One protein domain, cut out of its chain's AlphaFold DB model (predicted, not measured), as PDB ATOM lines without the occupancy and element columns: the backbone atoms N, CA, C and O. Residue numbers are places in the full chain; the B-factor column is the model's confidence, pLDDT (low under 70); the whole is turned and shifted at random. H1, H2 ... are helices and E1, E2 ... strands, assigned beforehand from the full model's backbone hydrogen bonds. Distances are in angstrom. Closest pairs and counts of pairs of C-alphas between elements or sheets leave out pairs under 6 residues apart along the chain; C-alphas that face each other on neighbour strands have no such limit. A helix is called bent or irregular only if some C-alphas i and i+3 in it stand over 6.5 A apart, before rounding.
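Overview. This is residues 32 to 116 and 132 to 193 of the 215 residues of an uncharacterized protein of Natrarchaeobaculum aegyptiacum (UniProt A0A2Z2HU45). A twisted sheet of four strands has H1 and H3 side by side over one face and H2 crossing the other face near the edge strand E6. A second, two-stranded sheet, E3 and E4, lies at one end of the whole, next to residues 86 to 91 of H2, and three long loops join parts of the model. The printed part has 147 residues with three named helices and six named strands, in the order E1 H1 E2 H2 E3 E4 E5 E6 H3; the larger sheet runs E2 E1 E5 E6 and is mixed, the smaller is antiparallel. The class is mixed, helices and strands, with 72 residues, under half, in named elements. The whole is compact, with a radius of gyration of the C-alphas of 15.7 A and spans of 50 by 46 by 36 A.

Arrangement. E1, residues 32 to 35, is an inner strand, parallel to the edge strand E2, residues 65 to 70, with N 33 and O 67 2.8 A apart. Between them in the chain comes H1, residues 41 to 59, in a strand-helix-strand unit, two parallel neighbour strands with a helix between, whose crossover is right-handed. H1 is on the sheet over E2 and E1, at a height of 9.4 A, along the strands at 7 degrees to E1 on the local plane. E5, residues 141 to 146, is antiparallel to E1, with N 34 and O 142 2.8 A apart, and forms a hairpin with the edge strand E6, residues 165 to 170, with N 145 and O 167 2.8 A apart. H2, residues 86 to 100, is on the opposite face from H1, across the strands at 77 degrees to E6 on a local plane fitted to just 6 C-alphas; its closest C-alphas to E6 are Phe 93 and Val 168, 6.5 A. H3, residues 185 to 192, is on the same face as H1, over E6, and only just stands up from the sheet, rising 41 degrees. H1, with residues 50 to 57 alone, touches H3 at a shallow tilt of 22 degrees, the same way; their closest C-alphas are Arg 53 and Leu 189, 7.5 A. E3, residues 109 to 112, and E4, residues 134 to 137, are antiparallel, with N 135 and O 111 2.8 A apart; the closest C-alphas of H2 and E4 are Glu 87 and Val 136, 6.3 A. Every O i to N i+4 pair is within hydrogen-bond range in H2 and H3, and 12 of 15 in H1.

Along the chain. E1 begins at C-alpha 32 (129.184, 123.934, 156.426). H1 is 27.6 A long and irregular, with C-alphas 42 and 45 7.0 A apart. E2 is 16.9 A long, H2 21.1 A, E5 16.5 A and E6 13.6 A. H3 ends at C-alpha 192 (142.415, 132.597, 155.556).

Size, cuts and confidence. The C-alphas farthest apart, of Ala 60 and Ser 116, are 52.2 A apart. Residues 117 to 131 are not printed, and C-alphas 116 and 132 are 10.2 A apart across this cut. The links E2 to H2, E5 to E6 and E6 to H3 are long. The mean pLDDT of the printed part is 80.0; residues 77 to 82, 113 to 116, 132 to 134, 149 to 163 and 173 to 181 are under 70.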
ATOM      1  N   VAL A  32     129.709 125.105 155.717       93.31
ATOM      2  CA  VAL A  32     129.184 123.934 156.426       93.31
ATOM      3  C   VAL A  32     130.311 122.940 156.668       93.31
ATOM      4  O   VAL A  32     130.910 122.413 155.732       93.31
ATOM      5  N   CYS A  33     130.595 122.666 157.937       93.94
ATOM      6  CA  CYS A  33     131.534 121.651 158.386       93.94
ATOM      7  C   CYS A  33     130.790 120.335 158.637       93.94
ATOM      8  O   CYS A  33     130.114 120.172 159.655       93.94
ATOM      9  N   TYR A  34     130.927 119.385 157.709       94.12
ATOM     10  CA  TYR A  34     130.369 118.043 157.840       94.12
ATOM     11  C   TYR A  34     131.321 117.139 158.612       94.12
ATOM     12  O   TYR A  34     132.439 116.871 158.167       94.12
ATOM     13  N   VAL A  35     130.854 116.600 159.737       93.06
ATOM     14  CA  VAL A  35     131.616 115.667 160.577       93.06
ATOM     15  C   VAL A  35     130.940 114.301 160.632       93.06
ATOM     16  O   VAL A  35     129.712 114.174 160.645       93.06
ATOM     17  N   ARG A  36     131.720 113.217 160.676       90.31
ATOM     18  CA  ARG A  36     131.128 111.879 160.858       90.31
ATOM     19  C   ARG A  36     130.438 111.794 162.215       90.31
ATOM     20  O   ARG A  36     131.002 112.178 163.229       90.31
ATOM     21  N   SER A  37     129.248 111.201 162.236       84.00
ATOM     22  CA  SER A  37     128.470 110.966 163.460       84.00
ATOM     23  C   SER A  37     129.186 110.069 164.476       84.00
ATOM     24  O   SER A  37     128.916 110.140 165.670       84.00
ATOM     25  N   THR A  38     130.143 109.252 164.028       82.00
ATOM     26  CA  THR A  38     131.043 108.489 164.901       82.00
ATOM     27  C   THR A  38     132.494 108.865 164.615       82.00
ATOM     28  O   THR A  38     133.046 108.463 163.583       82.00
ATOM     29  N   VAL A  39     133.117 109.595 165.539       79.12
ATOM     30  CA  VAL A  39     134.536 109.971 165.491       79.12
ATOM     31  C   VAL A  39     135.312 109.116 166.498       79.12
ATOM     32  O   VAL A  39     134.929 109.065 167.668       79.12
ATOM     33  N   PRO A  40     136.388 108.413 166.096       80.94
ATOM     34  CA  PRO A  40     137.254 107.732 167.052       80.94
ATOM     35  C   PRO A  40     137.858 108.738 168.039       80.94
ATOM     36  O   PRO A  40     138.351 109.780 167.617       80.94
ATOM     37  N   GLY A  41     137.880 108.406 169.335       83.44
ATOM     38  CA  GLY A  41     138.365 109.295 170.404       83.44
ATOM     39  C   GLY A  41     139.691 110.026 170.119       83.44
ATOM     40  O   GLY A  41     139.757 111.226 170.369       83.44
ATOM     41  N   PRO A  42     140.718 109.375 169.535       85.62
ATOM     42  CA  PRO A  42     141.978 110.041 169.195       85.62
ATOM     43  C   PRO A  42     141.861 111.196 168.192       85.62
ATOM     44  O   PRO A  42     142.764 112.021 168.138       85.62
ATOM     45  N   VAL A  43     140.785 111.253 167.401       84.50
ATOM     46  CA  VAL A  43     140.598 112.266 166.350       84.50
ATOM     47  C   VAL A  43     139.621 113.371 166.758       84.50
ATOM     48  O   VAL A  43     139.524 114.383 166.074       84.50
ATOM     49  N   VAL A  44     138.941 113.231 167.901       88.31
ATOM     50  CA  VAL A  44     138.067 114.283 168.452       88.31
ATOM     51  C   VAL A  44     138.811 115.616 168.621       88.31
ATOM     52  O   VAL A  44     138.316 116.608 168.094       88.31
ATOM     53  N   PRO A  45     140.032 115.668 169.201       90.00
ATOM     54  CA  PRO A  45     140.757 116.933 169.336       90.00
ATOM     55  C   PRO A  45     141.062 117.608 167.994       90.00
ATOM     56  O   PRO A  45     141.122 118.830 167.916       90.00
ATOM     57  N   THR A  46     141.256 116.822 166.932       89.25
ATOM     58  CA  THR A  46     141.474 117.344 165.578       89.25
ATOM     59  C   THR A  46     140.202 117.976 165.021       89.25
ATOM     60  O   THR A  46     140.268 119.061 164.451       89.25
ATOM     61  N   VAL A  47     139.045 117.331 165.210       90.75
ATOM     62  CA  VAL A  47     137.748 117.894 164.807       90.75
ATOM     63  C   VAL A  47     137.472 119.190 165.572       90.75
ATOM     64  O   VAL A  47     137.177 120.205 164.946       90.75
ATOM     65  N   ASP A  48     137.663 119.186 166.893       92.12
ATOM     66  CA  ASP A  48     137.472 120.367 167.743       92.12
ATOM     67  C   ASP A  48     138.400 121.521 167.331       92.12
ATOM     68  O   ASP A  48     137.988 122.678 167.295       92.12
ATOM     69  N   ALA A  49     139.650 121.217 166.963       92.44
ATOM     70  CA  ALA A  49     140.596 122.218 166.481       92.44
ATOM     71  C   ALA A  49     140.164 122.843 165.144       92.44
ATOM     72  O   ALA A  49     140.317 124.053 164.966       92.44
ATOM     73  N   VAL A  50     139.622 122.049 164.213       93.06
ATOM     74  CA  VAL A  50     139.074 122.559 162.944       93.06
ATOM     75  C   VAL A  50     137.857 123.443 163.205       93.06
ATOM     76  O   VAL A  50     137.810 124.568 162.709       93.06
ATOM     77  N   VAL A  51     136.911 122.981 164.026       93.38
ATOM     78  CA  VAL A  51     135.709 123.751 164.388       93.38
ATOM     79  C   VAL A  51     136.093 125.073 165.055       93.38
ATOM     80  O   VAL A  51     135.695 126.131 164.578       93.38
ATOM     81  N   GLY A  52     136.972 125.047 166.059       94.06
ATOM     82  CA  GLY A  52     137.422 126.261 166.742       94.06
ATOM     83  C   GLY A  52     138.259 127.205 165.865       94.06
ATOM     84  O   GLY A  52     138.419 128.382 166.195       94.06
ATOM     85  N   ARG A  53     138.835 126.740 164.748       94.62
ATOM     86  CA  ARG A  53     139.430 127.628 163.728       94.62
ATOM     87  C   ARG A  53     138.341 128.309 162.905       94.62
ATOM     88  O   ARG A  53     138.399 129.524 162.757       94.62
ATOM     89  N   LEU A  54     137.346 127.561 162.431       94.06
ATOM     90  CA  LEU A  54     136.231 128.110 161.654       94.06
ATOM     91  C   LEU A  54     135.425 129.143 162.444       94.06
ATOM     92  O   LEU A  54     135.137 130.214 161.921       94.06
ATOM     93  N   GLU A  55     135.120 128.856 163.710       93.94
ATOM     94  CA  GLU A  55     134.416 129.792 164.594       93.94
ATOM     95  C   GLU A  55     135.186 131.108 164.730       93.94
ATOM     96  O   GLU A  55     134.619 132.177 164.528       93.94
ATOM     97  N   ARG A  56     136.505 131.047 164.955       93.94
ATOM     98  CA  ARG A  56     137.351 132.251 165.021       93.94
ATOM     99  C   ARG A  56     137.400 133.022 163.703       93.94
ATOM    100  O   ARG A  56     137.463 134.248 163.729       93.94
ATOM    101  N   LEU A  57     137.391 132.335 162.558       91.94
ATOM    102  CA  LEU A  57     137.325 132.995 161.249       91.94
ATOM    103  C   LEU A  57     135.982 133.714 161.059       91.94
ATOM    104  O   LEU A  57     135.975 134.843 160.568       91.94
ATOM    105  N   ALA A  58     134.873 133.104 161.487       91.00
ATOM    106  CA  ALA A  58     133.552 133.730 161.448       91.00
ATOM    107  C   ALA A  58     133.469 134.940 162.396       91.00
ATOM    108  O   ALA A  58     133.032 136.014 161.994       91.00
ATOM    109  N   GLU A  59     133.969 134.813 163.629       92.19
ATOM    110  CA  GLU A  59     134.044 135.918 164.600       92.19
ATOM    111  C   GLU A  59     134.895 137.092 164.093       92.19
ATOM    112  O   GLU A  59     134.583 138.254 164.359       92.19
ATOM    113  N   ALA A  60     135.962 136.800 163.346       89.81
ATOM    114  CA  ALA A  60     136.821 137.803 162.725       89.81
ATOM    115  C   ALA A  60     136.228 138.418 161.441       89.81
ATOM    116  O   ALA A  60     136.846 139.320 160.873       89.81
ATOM    117  N   GLY A  61     135.067 137.942 160.973       88.62
ATOM    118  CA  GLY A  61     134.437 138.383 159.725       88.62
ATOM    119  C   GLY A  61     135.209 137.976 158.467       88.62
ATOM    120  O   GLY A  61     135.109 138.646 157.443       88.62
ATOM    121  N   LEU A  62     136.027 136.923 158.552       89.38
ATOM    122  CA  LEU A  62     136.777 136.375 157.415       89.38
ATOM    123  C   LEU A  62     135.955 135.359 156.613       89.38
ATOM    124  O   LEU A  62     136.286 135.077 155.465       89.38
ATOM    125  N   ILE A  63     134.890 134.834 157.220       91.06
ATOM    126  CA  ILE A  63     133.816 134.083 156.570       91.06
ATOM    127  C   ILE A  63     132.475 134.599 157.096       91.06
ATOM    128  O   ILE A  63     132.411 135.095 158.224       91.06
ATOM    129  N   GLY A  64     131.409 134.462 156.310       89.38
ATOM    130  CA  GLY A  64     130.110 135.039 156.650       89.38
ATOM    131  C   GLY A  64     129.440 134.313 157.814       89.38
ATOM    132  O   GLY A  64     128.957 134.927 158.763       89.38
ATOM    133  N   SER A  65     129.409 132.981 157.760       90.62
ATOM    134  CA  SER A  65     128.924 132.152 158.870       90.62
ATOM    135  C   SER A  65     129.436 130.720 158.779       90.62
ATOM    136  O   SER A  65     129.844 130.261 157.713       90.62
ATOM    137  N   VAL A  66     129.392 130.013 159.909       91.88
ATOM    138  CA  VAL A  66     129.730 128.592 160.001       91.88
ATOM    139  C   VAL A  66     128.554 127.793 160.562       91.88
ATOM    140  O   VAL A  66     127.923 128.204 161.536       91.88
ATOM    141  N   GLU A  67     128.279 126.643 159.958       92.62
ATOM    142  CA  GLU A  67     127.422 125.587 160.497       92.62
ATOM    143  C   GLU A  67     128.267 124.327 160.700       92.62
ATOM    144  O   GLU A  67     129.060 123.957 159.837       92.62
ATOM    145  N   VAL A  68     128.103 123.644 161.832       92.12
ATOM    146  CA  VAL A  68     128.716 122.329 162.062       92.12
ATOM    147  C   VAL A  68     127.602 121.300 162.130       92.12
ATOM    148  O   VAL A  68     126.725 121.388 162.988       92.12
ATOM    149  N   THR A  69     127.639 120.314 161.238       92.38
ATOM    150  CA  THR A  69     126.587 119.303 161.128       92.38
ATOM    151  C   THR A  69     127.158 117.922 160.837       92.38
ATOM    152  O   THR A  69     128.327 117.752 160.482       92.38
ATOM    153  N   HIS A  70     126.339 116.894 161.024       90.69
ATOM    154  CA  HIS A  70     126.743 115.532 160.716       90.69
ATOM    155  C   HIS A  70     126.553 115.212 159.239       90.69
ATOM    156  O   HIS A  70     125.621 115.691 158.598       90.69
ATOM    157  N   TRP A  71     127.399 114.322 158.715       89.75
ATOM    158  CA  TRP A  71     127.124 113.705 157.421       89.75
ATOM    159  C   TRP A  71     125.720 113.097 157.412       89.75
ATOM    160  O   TRP A  71     125.404 112.327 158.334       89.75
ATOM    161  N   PRO A  72     124.924 113.346 156.357       88.44
ATOM    162  CA  PRO A  72     123.611 112.744 156.249       88.44
ATOM    163  C   PRO A  72     123.673 111.208 156.287       88.44
ATOM    164  O   PRO A  72     124.739 110.603 156.061       88.44
ATOM    165  N   PRO A  73     122.559 110.541 156.621       85.25
ATOM    166  CA  PRO A  73     122.463 109.084 156.568       85.25
ATOM    167  C   PRO A  73     122.714 108.534 155.151       85.25
ATOM    168  O   PRO A  73     122.530 109.224 154.153       85.25
ATOM    169  N   GLU A  74     123.145 107.268 155.068       83.38
ATOM    170  CA  GLU A  74     123.172 106.538 153.784       83.38
ATOM    171  C   GLU A  74     121.732 106.381 153.276       83.38
ATOM    172  O   GLU A  74     120.833 106.153 154.088       83.38
ATOM    173  N   ARG A  75     121.516 106.412 151.957       79.56
ATOM    174  CA  ARG A  75     120.189 106.319 151.315       79.56
ATOM    175  C   ARG A  75     119.317 105.177 151.844       79.56
ATOM    176  O   ARG A  75     118.114 105.322 151.998       79.56
ATOM    177  N   HIS A  76     119.930 104.045 152.185       72.88
ATOM    178  CA  HIS A  76     119.231 102.854 152.682       72.88
ATOM    179  C   HIS A  76     118.743 102.978 154.135       72.88
ATOM    180  O   HIS A  76     117.989 102.127 154.596       72.88
ATOM    181  N   ALA A  77     119.217 103.980 154.877       66.44
ATOM    182  CA  ALA A  77     118.827 104.247 156.259       66.44
ATOM    183  C   ALA A  77     117.718 105.309 156.370       66.44
ATOM    184  O   ALA A  77     117.230 105.550 157.473       66.44
ATOM    185  N   VAL A  78     117.323 105.931 155.253       65.31
ATOM    186  CA  VAL A  78     116.267 106.948 155.190       65.31
ATOM    187  C   VAL A  78     114.957 106.289 154.764       65.31
ATOM    188  O   VAL A  78     114.909 105.558 153.776       65.31
ATOM    189  N   LEU A  79     113.878 106.532 155.514       61.06
ATOM    190  CA  LEU A  79     112.527 106.231 155.042       61.06
ATOM    191  C   LEU A  79     112.180 107.253 153.955       61.06
ATOM    192  O   LEU A  79     112.406 108.443 154.148       61.06
ATOM    193  N   ALA A  80     111.673 106.786 152.812       56.50
ATOM    194  CA  ALA A  80     111.428 107.625 151.638       56.50
ATOM    195  C   ALA A  80     110.708 108.941 152.000       56.50
ATOM    196  O   ALA A  80     109.551 108.911 152.418       56.50
ATOM    197  N   GLY A  81     111.398 110.075 151.821       57.00
ATOM    198  CA  GLY A  81     110.844 111.422 152.001       57.00
ATOM    199  C   GLY A  81     111.521 112.305 153.055       57.00
ATOM    200  O   GLY A  81     111.267 113.507 153.042       57.00
ATOM    201  N   ASP A  82     112.395 111.768 153.912       58.88
ATOM    202  CA  ASP A  82     113.020 112.553 154.989       58.88
ATOM    203  C   ASP A  82     114.477 112.956 154.671       58.88
ATOM    204  O   ASP A  82     115.428 112.282 155.062       58.88
ATOM    205  N   GLY A  83     114.641 114.108 154.012       70.12
ATOM    206  CA  GLY A  83     115.910 114.849 153.912       70.12
ATOM    207  C   GLY A  83     116.931 114.344 152.879       70.12
ATOM    208  O   GLY A  83     116.799 113.263 152.312       70.12
ATOM    209  N   THR A  84     117.962 115.164 152.638       82.06
ATOM    210  CA  THR A  84     119.078 114.864 151.726       82.06
ATOM    211  C   THR A  84     119.874 113.660 152.218       82.06
ATOM    212  O   THR A  84     120.294 113.607 153.375       82.06
ATOM    213  N   THR A  85     120.126 112.697 151.340       86.94
ATOM    214  CA  THR A  85     120.967 111.531 151.622       86.94
ATOM    215  C   THR A  85     122.451 111.850 151.441       86.94
ATOM    216  O   THR A  85     122.839 112.821 150.789       86.94
ATOM    217  N   ARG A  86     123.325 111.018 152.018       88.50
ATOM    218  CA  ARG A  86     124.776 111.162 151.830       88.50
ATOM    219  C   ARG A  86     125.169 111.048 150.364       88.50
ATOM    220  O   ARG A  86     126.082 111.739 149.935       88.50
ATOM    221  N   GLU A  87     124.525 110.141 149.646       87.62
ATOM    222  CA  GLU A  87     124.748 109.896 148.230       87.62
ATOM    223  C   GLU A  87     124.430 111.149 147.411       87.62
ATOM    224  O   GLU A  87     125.318 111.637 146.725       87.62
ATOM    225  N   GLU A  88     123.246 111.740 147.585       87.31
ATOM    226  CA  GLU A  88     122.858 112.973 146.880       87.31
ATOM    227  C   GLU A  88     123.807 114.142 147.180       87.31
ATOM    228  O   GLU A  88     124.183 114.888 146.277       87.31
ATOM    229  N   LEU A  89     124.240 114.290 148.438       89.75
ATOM    230  CA  LEU A  89     125.193 115.337 148.812       89.75
ATOM    231  C   LEU A  89     126.571 115.124 148.165       89.75
ATOM    232  O   LEU A  89     127.204 116.080 147.725       89.75
ATOM    233  N   VAL A  90     127.056 113.882 148.112       90.56
ATOM    234  CA  VAL A  90     128.355 113.586 147.491       90.56
ATOM    235  C   VAL A  90     128.287 113.692 145.970       90.56
ATOM    236  O   VAL A  90     129.239 114.187 145.377       90.56
ATOM    237  N   ASP A  91     127.168 113.322 145.346       90.12
ATOM    238  CA  ASP A  91     126.946 113.526 143.910       90.12
ATOM    239  C   ASP A  91     127.059 115.014 143.543       90.12
ATOM    240  O   ASP A  91     127.708 115.364 142.557       90.12
ATOM    241  N   ALA A  92     126.509 115.900 144.378       89.94
ATOM    242  CA  ALA A  92     126.642 117.344 144.206       89.94
ATOM    243  C   ALA A  92     128.094 117.827 144.315       89.94
ATOM    244  O   ALA A  92     128.566 118.601 143.484       89.94
ATOM    245  N   PHE A  93     128.825 117.343 145.323       92.19
ATOM    246  CA  PHE A  93     130.229 117.703 145.523       92.19
ATOM    247  C   PHE A  93     131.114 117.231 144.372       92.19
ATOM    248  O   PHE A  93     132.009 117.954 143.942       92.19
ATOM    249  N   GLU A  94     130.873 116.033 143.854       90.44
ATOM    250  CA  GLU A  94     131.610 115.522 142.705       90.44
ATOM    251  C   GLU A  94     131.238 116.231 141.401       90.44
ATOM    252  O   GLU A  94     132.118 116.433 140.567       90.44
ATOM    253  N   CYS A  95     129.976 116.645 141.229       89.50
ATOM    254  CA  CYS A  95     129.574 117.486 140.102       89.50
ATOM    255  C   CYS A  95     130.351 118.805 140.118       89.50
ATOM    256  O   CYS A  95     131.015 119.131 139.134       89.50
ATOM    257  N   TRP A  96     130.374 119.486 141.268       89.88
ATOM    258  CA  TRP A  96     131.186 120.686 141.466       89.88
ATOM    259  C   TRP A  96     132.667 120.432 141.139       89.88
ATOM    260  O   TRP A  96     133.289 121.195 140.399       89.88
ATOM    261  N   ALA A  97     133.236 119.330 141.635       88.44
ATOM    262  CA  ALA A  97     134.640 119.007 141.400       88.44
ATOM    263  C   ALA A  97     134.936 118.779 139.908       88.44
ATOM    264  O   ALA A  97     135.923 119.293 139.380       88.44
ATOM    265  N   ALA A  98     134.044 118.077 139.202       88.19
ATOM    266  CA  ALA A  98     134.149 117.861 137.764       88.19
ATOM    267  C   ALA A  98     134.067 119.176 136.970       88.19
ATOM    268  O   ALA A  98     134.840 119.367 136.030       88.19
ATOM    269  N   GLU A  99     133.185 120.101 137.361       87.06
ATOM    270  CA  GLU A  99     133.076 121.434 136.750       87.06
ATOM    271  C   GLU A  99     134.332 122.286 136.980       87.06
ATOM    272  O   GLU A  99     134.766 123.015 136.083       87.06
ATOM    273  N   CYS A 100     134.962 122.155 138.149       82.38
ATOM    274  CA  CYS A 100     136.225 122.814 138.477       82.38
ATOM    275  C   CYS A 100     137.469 122.096 137.925       82.38
ATOM    276  O   CYS A 100     138.574 122.632 138.031       82.38
ATOM    277  N   GLY A 101     137.313 120.909 137.329       84.62
ATOM    278  CA  GLY A 101     138.422 120.100 136.825       84.62
ATOM    279  C   GLY A 101     139.344 119.571 137.927       84.62
ATOM    280  O   GLY A 101     140.551 119.496 137.717       84.62
ATOM    281  N   CYS A 102     138.802 119.248 139.102       84.56
ATOM    282  CA  CYS A 102     139.539 118.687 140.233       84.56
ATOM    283  C   CYS A 102     138.932 117.353 140.696       84.56
ATOM    284  O   CYS A 102     137.823 116.979 140.315       84.56
ATOM    285  N   SER A 103     139.675 116.618 141.525       85.62
ATOM    286  CA  SER A 103     139.221 115.362 142.116       85.62
ATOM    287  C   SER A 103     139.037 115.469 143.628       85.62
ATOM    288  O   SER A 103     139.843 116.060 144.355       85.62
ATOM    289  N   LEU A 104     137.961 114.841 144.098       87.38
ATOM    290  CA  LEU A 104     137.671 114.615 145.512       87.38
ATOM    291  C   LEU A 104     138.192 113.260 146.012       87.38
ATOM    292  O   LEU A 104     138.154 112.982 147.216       87.38
ATOM    293  N   GLU A 105     138.701 112.413 145.118       85.81
ATOM    294  CA  GLU A 105     139.397 111.194 145.509       85.81
ATOM    295  C   GLU A 105     140.784 111.528 146.086       85.81
ATOM    296  O   GLU A 105     141.451 112.453 145.622       85.81
ATOM    297  N   PRO A 106     141.266 110.778 147.096       82.62
ATOM    298  CA  PRO A 106     140.655 109.588 147.698       82.62
ATOM    299  C   PRO A 106     139.700 109.887 148.871       82.62
ATOM    300  O   PRO A 106     139.206 108.952 149.508       82.62
ATOM    301  N   ALA A 107     139.487 111.161 149.215       85.88
ATOM    302  CA  ALA A 107     138.731 111.564 150.402       85.88
ATOM    303  C   ALA A 107     137.275 111.092 150.338       85.88
ATOM    304  O   ALA A 107     136.738 110.536 151.302       85.88
ATOM    305  N   PHE A 108     136.676 111.278 149.168       88.19
ATOM    306  CA  PHE A 108     135.393 110.727 148.780       88.19
ATOM    307  C   PHE A 108     135.660 109.521 147.886       88.19
ATOM    308  O   PHE A 108     136.496 109.584 146.993       88.19
ATOM    309  N   SER A 109     135.020 108.385 148.161       85.44
ATOM    310  CA  SER A 109     135.147 107.212 147.286       85.44
ATOM    311  C   SER A 109     133.869 106.396 147.257       85.44
ATOM    312  O   SER A 109     133.269 106.109 148.300       85.44
ATOM    313  N   ARG A 110     133.476 105.955 146.061       85.81
ATOM    314  CA  ARG A 110     132.410 104.968 145.884       85.81
ATOM    315  C   ARG A 110     133.011 103.567 145.904       85.81
ATOM    316  O   ARG A 110     134.019 103.293 145.260       85.81
ATOM    317  N   ARG A 111     132.424 102.669 146.696       78.19
ATOM    318  CA  ARG A 111     132.766 101.240 146.669       78.19
ATOM    319  C   ARG A 111     131.523 100.418 146.414       78.19
ATOM    320  O   ARG A 111     130.579 100.468 147.203       78.19
ATOM    321  N   GLU A 112     131.576  99.597 145.378       72.81
ATOM    322  CA  GLU A 112     130.615  98.524 145.174       72.81
ATOM    323  C   GLU A 112     130.671  97.564 146.368       72.81
ATOM    324  O   GLU A 112     131.745  97.097 146.775       72.81
ATOM    325  N   ARG A 113     129.519  97.276 146.980       61.81
ATOM    326  CA  ARG A 113     129.424  96.132 147.885       61.81
ATOM    327  C   ARG A 113     129.107  94.889 147.062       61.81
ATOM    328  O   ARG A 113     128.107  94.904 146.350       61.81
ATOM    329  N   PRO A 114     129.866  93.792 147.221       55.88
ATOM    330  CA  PRO A 114     129.429  92.509 146.705       55.88
ATOM    331  C   PRO A 114     128.097  92.153 147.365       55.88
ATOM    332  O   PRO A 114     128.009  92.094 148.599       55.88
ATOM    333  N   THR A 115     127.063  91.916 146.566       56.50
ATOM    334  CA  THR A 115     125.825  91.313 147.053       56.50
ATOM    335  C   THR A 115     126.193  89.934 147.598       56.50
ATOM    336  O   THR A 115     126.776  89.114 146.889       56.50
ATOM    337  N   SER A 116     125.967  89.700 148.894       52.88
ATOM    338  CA  SER A 116     126.353  88.439 149.539       52.88
ATOM    339  C   SER A 116     125.768  87.248 148.766       52.88
ATOM    340  O   SER A 116     124.555  87.224 148.548       52.88
ATOM    341  N   THR A 132     123.755  96.258 142.802       52.53
ATOM    342  CA  THR A 132     125.027  96.536 143.459       52.53
ATOM    343  C   THR A 132     124.821  97.745 144.362       52.53
ATOM    344  O   THR A 132     124.637  98.873 143.910       52.53
ATOM    345  N   LEU A 133     124.786  97.511 145.674       61.47
ATOM    346  CA  LEU A 133     124.647  98.592 146.640       61.47
ATOM    347  C   LEU A 133     125.975  99.350 146.700       61.47
ATOM    348  O   LEU A 133     126.860  99.014 147.491       61.47
ATOM    349  N   GLU A 134     126.132 100.360 145.849       68.88
ATOM    350  CA  GLU A 134     127.238 101.306 145.957       68.88
ATOM    351  C   GLU A 134     127.189 102.005 147.316       68.88
ATOM    352  O   GLU A 134     126.155 102.543 147.719       68.88
ATOM    353  N   ARG A 135     128.309 101.971 148.042       80.44
ATOM    354  CA  ARG A 135     128.475 102.663 149.316       80.44
ATOM    355  C   ARG A 135     129.438 103.824 149.138       80.44
ATOM    356  O   ARG A 135     130.617 103.608 148.853       80.44
ATOM    357  N   VAL A 136     128.956 105.028 149.420       86.50
ATOM    358  CA  VAL A 136     129.782 106.235 149.463       86.50
ATOM    359  C   VAL A 136     130.553 106.297 150.784       86.50
ATOM    360  O   VAL A 136     129.981 106.210 151.877       86.50
ATOM    361  N   ARG A 137     131.878 106.426 150.697       88.50
ATOM    362  CA  ARG A 137     132.755 106.790 151.813       88.50
ATOM    363  C   ARG A 137     132.995 108.291 151.786       88.50
ATOM    364  O   ARG A 137     133.310 108.844 150.742       88.50
ATOM    365  N   VAL A 138     132.889 108.894 152.962       90.25
ATOM    366  CA  VAL A 138     133.131 110.317 153.204       90.25
ATOM    367  C   VAL A 138     134.305 110.491 154.169       90.25
ATOM    368  O   VAL A 138     134.537 109.595 155.003       90.25
ATOM    369  N   PRO A 139     135.035 111.616 154.093       89.44
ATOM    370  CA  PRO A 139     136.116 111.914 155.022       89.44
ATOM    371  C   PRO A 139     135.586 112.123 156.446       89.44
ATOM    372  O   PRO A 139     134.379 112.205 156.698       89.44
ATOM    373  N   LEU A 140     136.502 112.180 157.416       89.31
ATOM    374  CA  LEU A 140     136.121 112.455 158.803       89.31
ATOM    375  C   LEU A 140     135.483 113.839 158.947       89.31
ATOM    376  O   LEU A 140     134.483 113.972 159.653       89.31
ATOM    377  N   VAL A 141     136.076 114.810 158.256       91.62
ATOM    378  CA  VAL A 141     135.642 116.199 158.164       91.62
ATOM    379  C   VAL A 141     135.699 116.614 156.694       91.62
ATOM    380  O   VAL A 141     136.649 116.260 155.995       91.62
ATOM    381  N   ALA A 142     134.706 117.354 156.220       93.62
ATOM    382  CA  ALA A 142     134.809 118.143 154.994       93.62
ATOM    383  C   ALA A 142     134.106 119.479 155.189       93.62
ATOM    384  O   ALA A 142     133.130 119.561 155.937       93.62
ATOM    385  N   LEU A 143     134.589 120.502 154.498       94.00
ATOM    386  CA  LEU A 143     133.925 121.794 154.427       94.00
ATOM    387  C   LEU A 143     133.256 121.925 153.067       94.00
ATOM    388  O   LEU A 143     133.882 121.643 152.047       94.00
ATOM    389  N   ALA A 144     132.010 122.372 153.066       92.69
ATOM    390  CA  ALA A 144     131.343 122.872 151.876       92.69
ATOM    391  C   ALA A 144     131.132 124.377 152.029       92.69
ATOM    392  O   ALA A 144     130.768 124.857 153.103       92.69
ATOM    393  N   ILE A 145     131.399 125.112 150.961       92.00
ATOM    394  CA  ILE A 145     131.355 126.568 150.920       92.00
ATOM    395  C   ILE A 145     130.239 126.942 149.964       92.00
ATOM    396  O   ILE A 145     130.273 126.547 148.800       92.00
ATOM    397  N   TYR A 146     129.274 127.699 150.455       89.31
ATOM    398  CA  TYR A 146     128.114 128.152 149.702       89.31
ATOM    399  C   TYR A 146     128.162 129.675 149.549       89.31
ATOM    400  O   TYR A 146     128.754 130.379 150.378       89.31
ATOM    401  N   ASP A 147     127.534 130.193 148.490       83.06
ATOM    402  CA  ASP A 147     127.142 131.607 148.463       83.06
ATOM    403  C   ASP A 147     126.200 131.910 149.646       83.06
ATOM    404  O   ASP A 147     125.686 130.985 150.279       83.06
ATOM    405  N   GLU A 148     126.048 133.196 149.983       72.06
ATOM    406  CA  GLU A 148     125.303 133.697 151.148       72.06
ATOM    407  C   GLU A 148     124.083 132.831 151.495       72.06
ATOM    408  O   GLU A 148     123.304 132.444 150.622       72.06
ATOM    409  N   ARG A 149     123.928 132.549 152.796       61.84
ATOM    410  CA  ARG A 149     122.861 131.732 153.380       61.84
ATOM    411  C   ARG A 149     121.523 132.059 152.716       61.84
ATOM    412  O   ARG A 149     120.911 133.083 153.022       61.84
ATOM    413  N   VAL A 150     121.062 131.183 151.824       54.84
ATOM    414  CA  VAL A 150     119.707 131.281 151.281       54.84
ATOM    415  C   VAL A 150     118.793 131.097 152.480       54.84
ATOM    416  O   VAL A 150     118.698 129.999 153.024       54.84
ATOM    417  N   ALA A 151     118.218 132.201 152.963       48.59
ATOM    418  CA  ALA A 151     117.314 132.193 154.098       48.59
ATOM    419  C   ALA A 151     116.248 131.131 153.825       48.59
ATOM    420  O   ALA A 151     115.491 131.257 152.861       48.59
ATOM    421  N   GLY A 152     116.279 130.056 154.617       48.34
ATOM    422  CA  GLY A 152     115.495 128.862 154.349       48.34
ATOM    423  C   GLY A 152     114.017 129.184 154.161       48.34
ATOM    424  O   GLY A 152     113.475 130.104 154.782       48.34
ATOM    425  N   ASP A 153     113.354 128.401 153.313       44.56
ATOM    426  CA  ASP A 153     111.905 128.446 153.187       44.56
ATOM    427  C   ASP A 153     111.235 128.290 154.563       44.56
ATOM    428  O   ASP A 153     111.792 127.696 155.491       44.56
ATOM    429  N   ALA A 154     110.011 128.815 154.684       44.53
ATOM    430  CA  ALA A 154     109.242 129.034 155.921       44.53
ATOM    431  C   ALA A 154     109.082 127.831 156.889       44.53
ATOM    432  O   ALA A 154     108.489 127.984 157.956       44.53
ATOM    433  N   ASN A 155     109.608 126.655 156.545       45.78
ATOM    434  CA  ASN A 155     109.645 125.450 157.367       45.78
ATOM    435  C   ASN A 155     110.921 125.293 158.215       45.78
ATOM    436  O   ASN A 155     110.994 124.341 158.988       45.78
ATOM    437  N   GLY A 156     111.914 126.185 158.109       42.44
ATOM    438  CA  GLY A 156     113.064 126.227 159.031       42.44
ATOM    439  C   GLY A 156     114.000 125.009 158.990       42.44
ATOM    440  O   GLY A 156     114.879 124.889 159.840       42.44
ATOM    441  N   LEU A 157     113.821 124.111 158.019       46.16
ATOM    442  CA  LEU A 157     114.794 123.086 157.656       46.16
ATOM    443  C   LEU A 157     115.678 123.694 156.575       46.16
ATOM    444  O   LEU A 157     115.308 123.697 155.402       46.16
ATOM    445  N   GLU A 158     116.799 124.274 156.989       54.59
ATOM    446  CA  GLU A 158     117.804 124.802 156.072       54.59
ATOM    447  C   GLU A 158     118.376 123.643 155.260       54.59
ATOM    448  O   GLU A 158     119.151 122.824 155.748       54.59
ATOM    449  N   GLN A 159     117.901 123.521 154.025       59.22
ATOM    450  CA  GLN A 159     118.420 122.573 153.055       59.22
ATOM    451  C   GLN A 159     119.356 123.354 152.147       59.22
ATOM    452  O   GLN A 159     118.913 124.169 151.340       59.22
ATOM    453  N   HIS A 160     120.657 123.129 152.307       65.56
ATOM    454  CA  HIS A 160     121.647 123.657 151.376       65.56
ATOM    455  C   HIS A 160     121.404 123.009 150.016       65.56
ATOM    456  O   HIS A 160     121.446 121.783 149.895       65.56
ATOM    457  N   HIS A 161     121.085 123.821 149.005       64.50
ATOM    458  CA  HIS A 161     120.846 123.287 147.672       64.50
ATOM    459  C   HIS A 161     122.178 122.790 147.092       64.50
ATOM    460  O   HIS A 161     123.154 123.547 147.106       64.50
ATOM    461  N   PRO A 162     122.242 121.556 146.569       64.25
ATOM    462  CA  PRO A 162     123.472 120.981 146.023       64.25
ATOM    463  C   PRO A 162     124.120 121.853 144.932       64.25
ATOM    464  O   PRO A 162     125.339 121.960 144.873       64.25
ATOM    465  N   ASP A 163     123.311 122.556 144.138       67.44
ATOM    466  CA  ASP A 163     123.795 123.431 143.056       67.44
ATOM    467  C   ASP A 163     124.400 124.768 143.538       67.44
ATOM    468  O   ASP A 163     124.901 125.545 142.729       67.44
ATOM    469  N   ALA A 164     124.338 125.080 144.838       82.38
ATOM    470  CA  ALA A 164     124.881 126.324 145.401       82.38
ATOM    471  C   ALA A 164     126.321 126.172 145.934       82.38
ATOM    472  O   ALA A 164     126.864 127.102 146.539       82.38
ATOM    473  N   VAL A 165     126.933 124.996 145.757       86.94
ATOM    474  CA  VAL A 165     128.289 124.707 146.235       86.94
ATOM    475  C   VAL A 165     129.309 125.481 145.402       86.94
ATOM    476  O   VAL A 165     129.434 125.295 144.196       86.94
ATOM    477  N   ARG A 166     130.091 126.333 146.067       88.12
ATOM    478  CA  ARG A 166     131.232 127.049 145.479       88.12
ATOM    479  C   ARG A 166     132.565 126.361 145.705       88.12
ATOM    480  O   ARG A 166     133.520 126.635 144.983       88.12
ATOM    481  N   GLY A 167     132.652 125.549 146.751       89.62
ATOM    482  CA  GLY A 167     133.898 124.935 147.176       89.62
ATOM    483  C   GLY A 167     133.661 123.717 148.047       89.62
ATOM    484  O   GLY A 167     132.837 123.770 148.958       89.62
ATOM    485  N   VAL A 168     134.425 122.652 147.812       90.31
ATOM    486  CA  VAL A 168     134.491 121.489 148.704       90.31
ATOM    487  C   VAL A 168     135.937 121.264 149.120       90.31
ATOM    488  O   VAL A 168     136.836 121.173 148.287       90.31
ATOM    489  N   VAL A 169     136.155 121.181 150.430       91.50
ATOM    490  CA  VAL A 169     137.481 121.111 151.045       91.50
ATOM    491  C   VAL A 169     137.514 119.902 151.989       91.50
ATOM    492  O   VAL A 169     137.068 119.994 153.140       91.50
ATOM    493  N   PRO A 170     137.976 118.725 151.531       90.00
ATOM    494  CA  PRO A 170     138.079 117.550 152.384       90.00
ATOM    495  C   PRO A 170     139.211 117.677 153.409       90.00
ATOM    496  O   PRO A 170     140.284 118.219 153.141       90.00
ATOM    497  N   TYR A 171     139.006 117.108 154.598       87.19
ATOM    498  CA  TYR A 171     140.112 116.832 155.508       87.19
ATOM    499  C   TYR A 171     140.765 115.516 155.091       87.19
ATOM    500  O   TYR A 171     140.225 114.430 155.333       87.19
ATOM    501  N   THR A 172     141.943 115.608 154.490       80.81
ATOM    502  CA  THR A 172     142.831 114.469 154.250       80.81
ATOM    503  C   THR A 172     144.187 114.726 154.875       80.81
ATOM    504  O   THR A 172     144.591 115.868 155.094       80.81
ATOM    505  N   GLU A 173     144.910 113.648 155.169       68.25
ATOM    506  CA  GLU A 173     146.329 113.776 155.473       68.25
ATOM    507  C   GLU A 173     147.076 114.240 154.210       68.25
ATOM    508  O   GLU A 173     146.675 113.865 153.102       68.25
ATOM    509  N   PRO A 174     148.150 115.037 154.345       57.47
ATOM    510  CA  PRO A 174     148.971 115.420 153.207       57.47
ATOM    511  C   PRO A 174     149.647 114.166 152.632       57.47
ATOM    512  O   PRO A 174     150.642 113.682 153.172       57.47
ATOM    513  N   GLN A 175     149.095 113.605 151.557       53.28
ATOM    514  CA  GLN A 175     149.779 112.616 150.723       53.28
ATOM    515  C   GLN A 175     150.390 113.299 149.494       53.28
ATOM    516  O   GLN A 175     150.082 114.451 149.193       53.28
ATOM    517  N   GLU A 176     151.316 112.608 148.828       51.44
ATOM    518  CA  GLU A 176     152.075 113.146 147.697       51.44
ATOM    519  C   GLU A 176     151.145 113.735 146.622       51.44
ATOM    520  O   GLU A 176     150.226 113.084 146.127       51.44
ATOM    521  N   ARG A 177     151.377 115.017 146.328       57.41
ATOM    522  CA  ARG A 177     150.495 115.919 145.581       57.41
ATOM    523  C   ARG A 177     150.514 115.566 144.087       57.41
ATOM    524  O   ARG A 177     151.548 115.727 143.443       57.41
ATOM    525  N   GLY A 178     149.388 115.090 143.551       59.62
ATOM    526  CA  GLY A 178     149.131 115.053 142.105       59.62
ATOM    527  C   GLY A 178     148.591 116.397 141.596       59.62
ATOM    528  O   GLY A 178     148.172 117.228 142.400       59.62
ATOM    529  N   ASP A 179     148.592 116.613 140.278       58.03
ATOM    530  CA  ASP A 179     148.167 117.883 139.659       58.03
ATOM    531  C   ASP A 179     146.644 118.158 139.753       58.03
ATOM    532  O   ASP A 179     146.234 119.312 139.669       58.03
ATOM    533  N   ASP A 180     145.809 117.139 140.002       64.44
ATOM    534  CA  ASP A 180     144.329 117.222 139.990       64.44
ATOM    535  C   ASP A 180     143.671 117.330 141.390       64.44
ATOM    536  O   ASP A 180     142.491 117.027 141.577       64.44
ATOM    537  N   TRP A 181     144.432 117.712 142.414       67.94
ATOM    538  CA  TRP A 181     144.018 117.636 143.822       67.94
ATOM    539  C   TRP A 181     143.227 118.871 144.320       67.94
ATOM    540  O   TRP A 181     143.524 120.012 143.960       67.94
ATOM    541  N   THR A 182     142.236 118.648 145.195       71.81
ATOM    542  CA  THR A 182     141.456 119.694 145.894       71.81
ATOM    543  C   THR A 182     142.149 120.152 147.174       71.81
ATOM    544  O   THR A 182     142.650 119.324 147.902       71.81
ATOM    545  N   CYS A 183     142.161 121.449 147.499       78.94
ATOM    546  CA  CYS A 183     142.782 121.976 148.732       78.94
ATOM    547  C   CYS A 183     142.336 121.219 150.010       78.94
ATOM    548  O   CYS A 183     141.148 120.925 150.157       78.94
ATOM    549  N   THR A 184     143.251 120.940 150.955       86.44
ATOM    550  CA  THR A 184     142.890 120.369 152.272       86.44
ATOM    551  C   THR A 184     142.235 121.430 153.153       86.44
ATOM    552  O   THR A 184     142.478 122.628 153.009       86.44
ATOM    553  N   VAL A 185     141.498 120.984 154.175       86.69
ATOM    554  CA  VAL A 185     140.999 121.863 155.248       86.69
ATOM    555  C   VAL A 185     142.116 122.669 155.902       86.69
ATOM    556  O   VAL A 185     141.936 123.859 156.146       86.69
ATOM    557  N   ASP A 186     143.262 122.051 156.187       86.06
ATOM    558  CA  ASP A 186     144.357 122.747 156.864       86.06
ATOM    559  C   ASP A 186     144.986 123.827 155.979       86.06
ATOM    560  O   ASP A 186     145.160 124.958 156.433       86.06
ATOM    561  N   GLU A 187     145.245 123.505 154.706       85.88
ATOM    562  CA  GLU A 187     145.756 124.458 153.717       85.88
ATOM    563  C   GLU A 187     144.777 125.615 153.508       85.88
ATOM    564  O   GLU A 187     145.186 126.775 153.517       85.88
ATOM    565  N   TRP A 188     143.484 125.317 153.365       89.31
ATOM    566  CA  TRP A 188     142.466 126.337 153.162       89.31
ATOM    567  C   TRP A 188     142.356 127.262 154.375       89.31
ATOM    568  O   TRP A 188     142.469 128.478 154.224       89.31
ATOM    569  N   LEU A 189     142.253 126.712 155.588       87.81
ATOM    570  CA  LEU A 189     142.232 127.511 156.816       87.81
ATOM    571  C   LEU A 189     143.501 128.363 156.960       87.81
ATOM    572  O   LEU A 189     143.403 129.541 157.295       87.81
ATOM    573  N   ALA A 190     144.675 127.810 156.650       87.50
ATOM    574  CA  ALA A 190     145.938 128.543 156.705       87.50
ATOM    575  C   ALA A 190     145.995 129.717 155.711       87.50
ATOM    576  O   ALA A 190     146.678 130.706 155.977       87.50
ATOM    577  N   THR A 191     145.281 129.641 154.580       86.81
ATOM    578  CA  THR A 191     145.194 130.761 153.623       86.81
ATOM    579  C   THR A 191     144.316 131.910 154.120       86.81
ATOM    580  O   THR A 191     144.532 133.057 153.722       86.81
ATOM    581  N   LEU A 192     143.337 131.615 154.981       83.81
ATOM    582  CA  LEU A 192     142.415 132.597 155.556       83.81
ATOM    583  C   LEU A 192     142.955 133.217 156.836       83.81
ATOM    584  O   LEU A 192     142.698 134.386 157.127       83.81
ATOM    585  N   GLU A 193     143.687 132.429 157.617       84.56
ATOM    586  CA  GLU A 193     144.297 132.902 158.842       84.56
ATOM    587  C   GLU A 193     145.261 134.045 158.501       84.56
ATOM    588  O   GLU A 193     146.163 133.877 157.675       84.56
TER     589      GLU A 193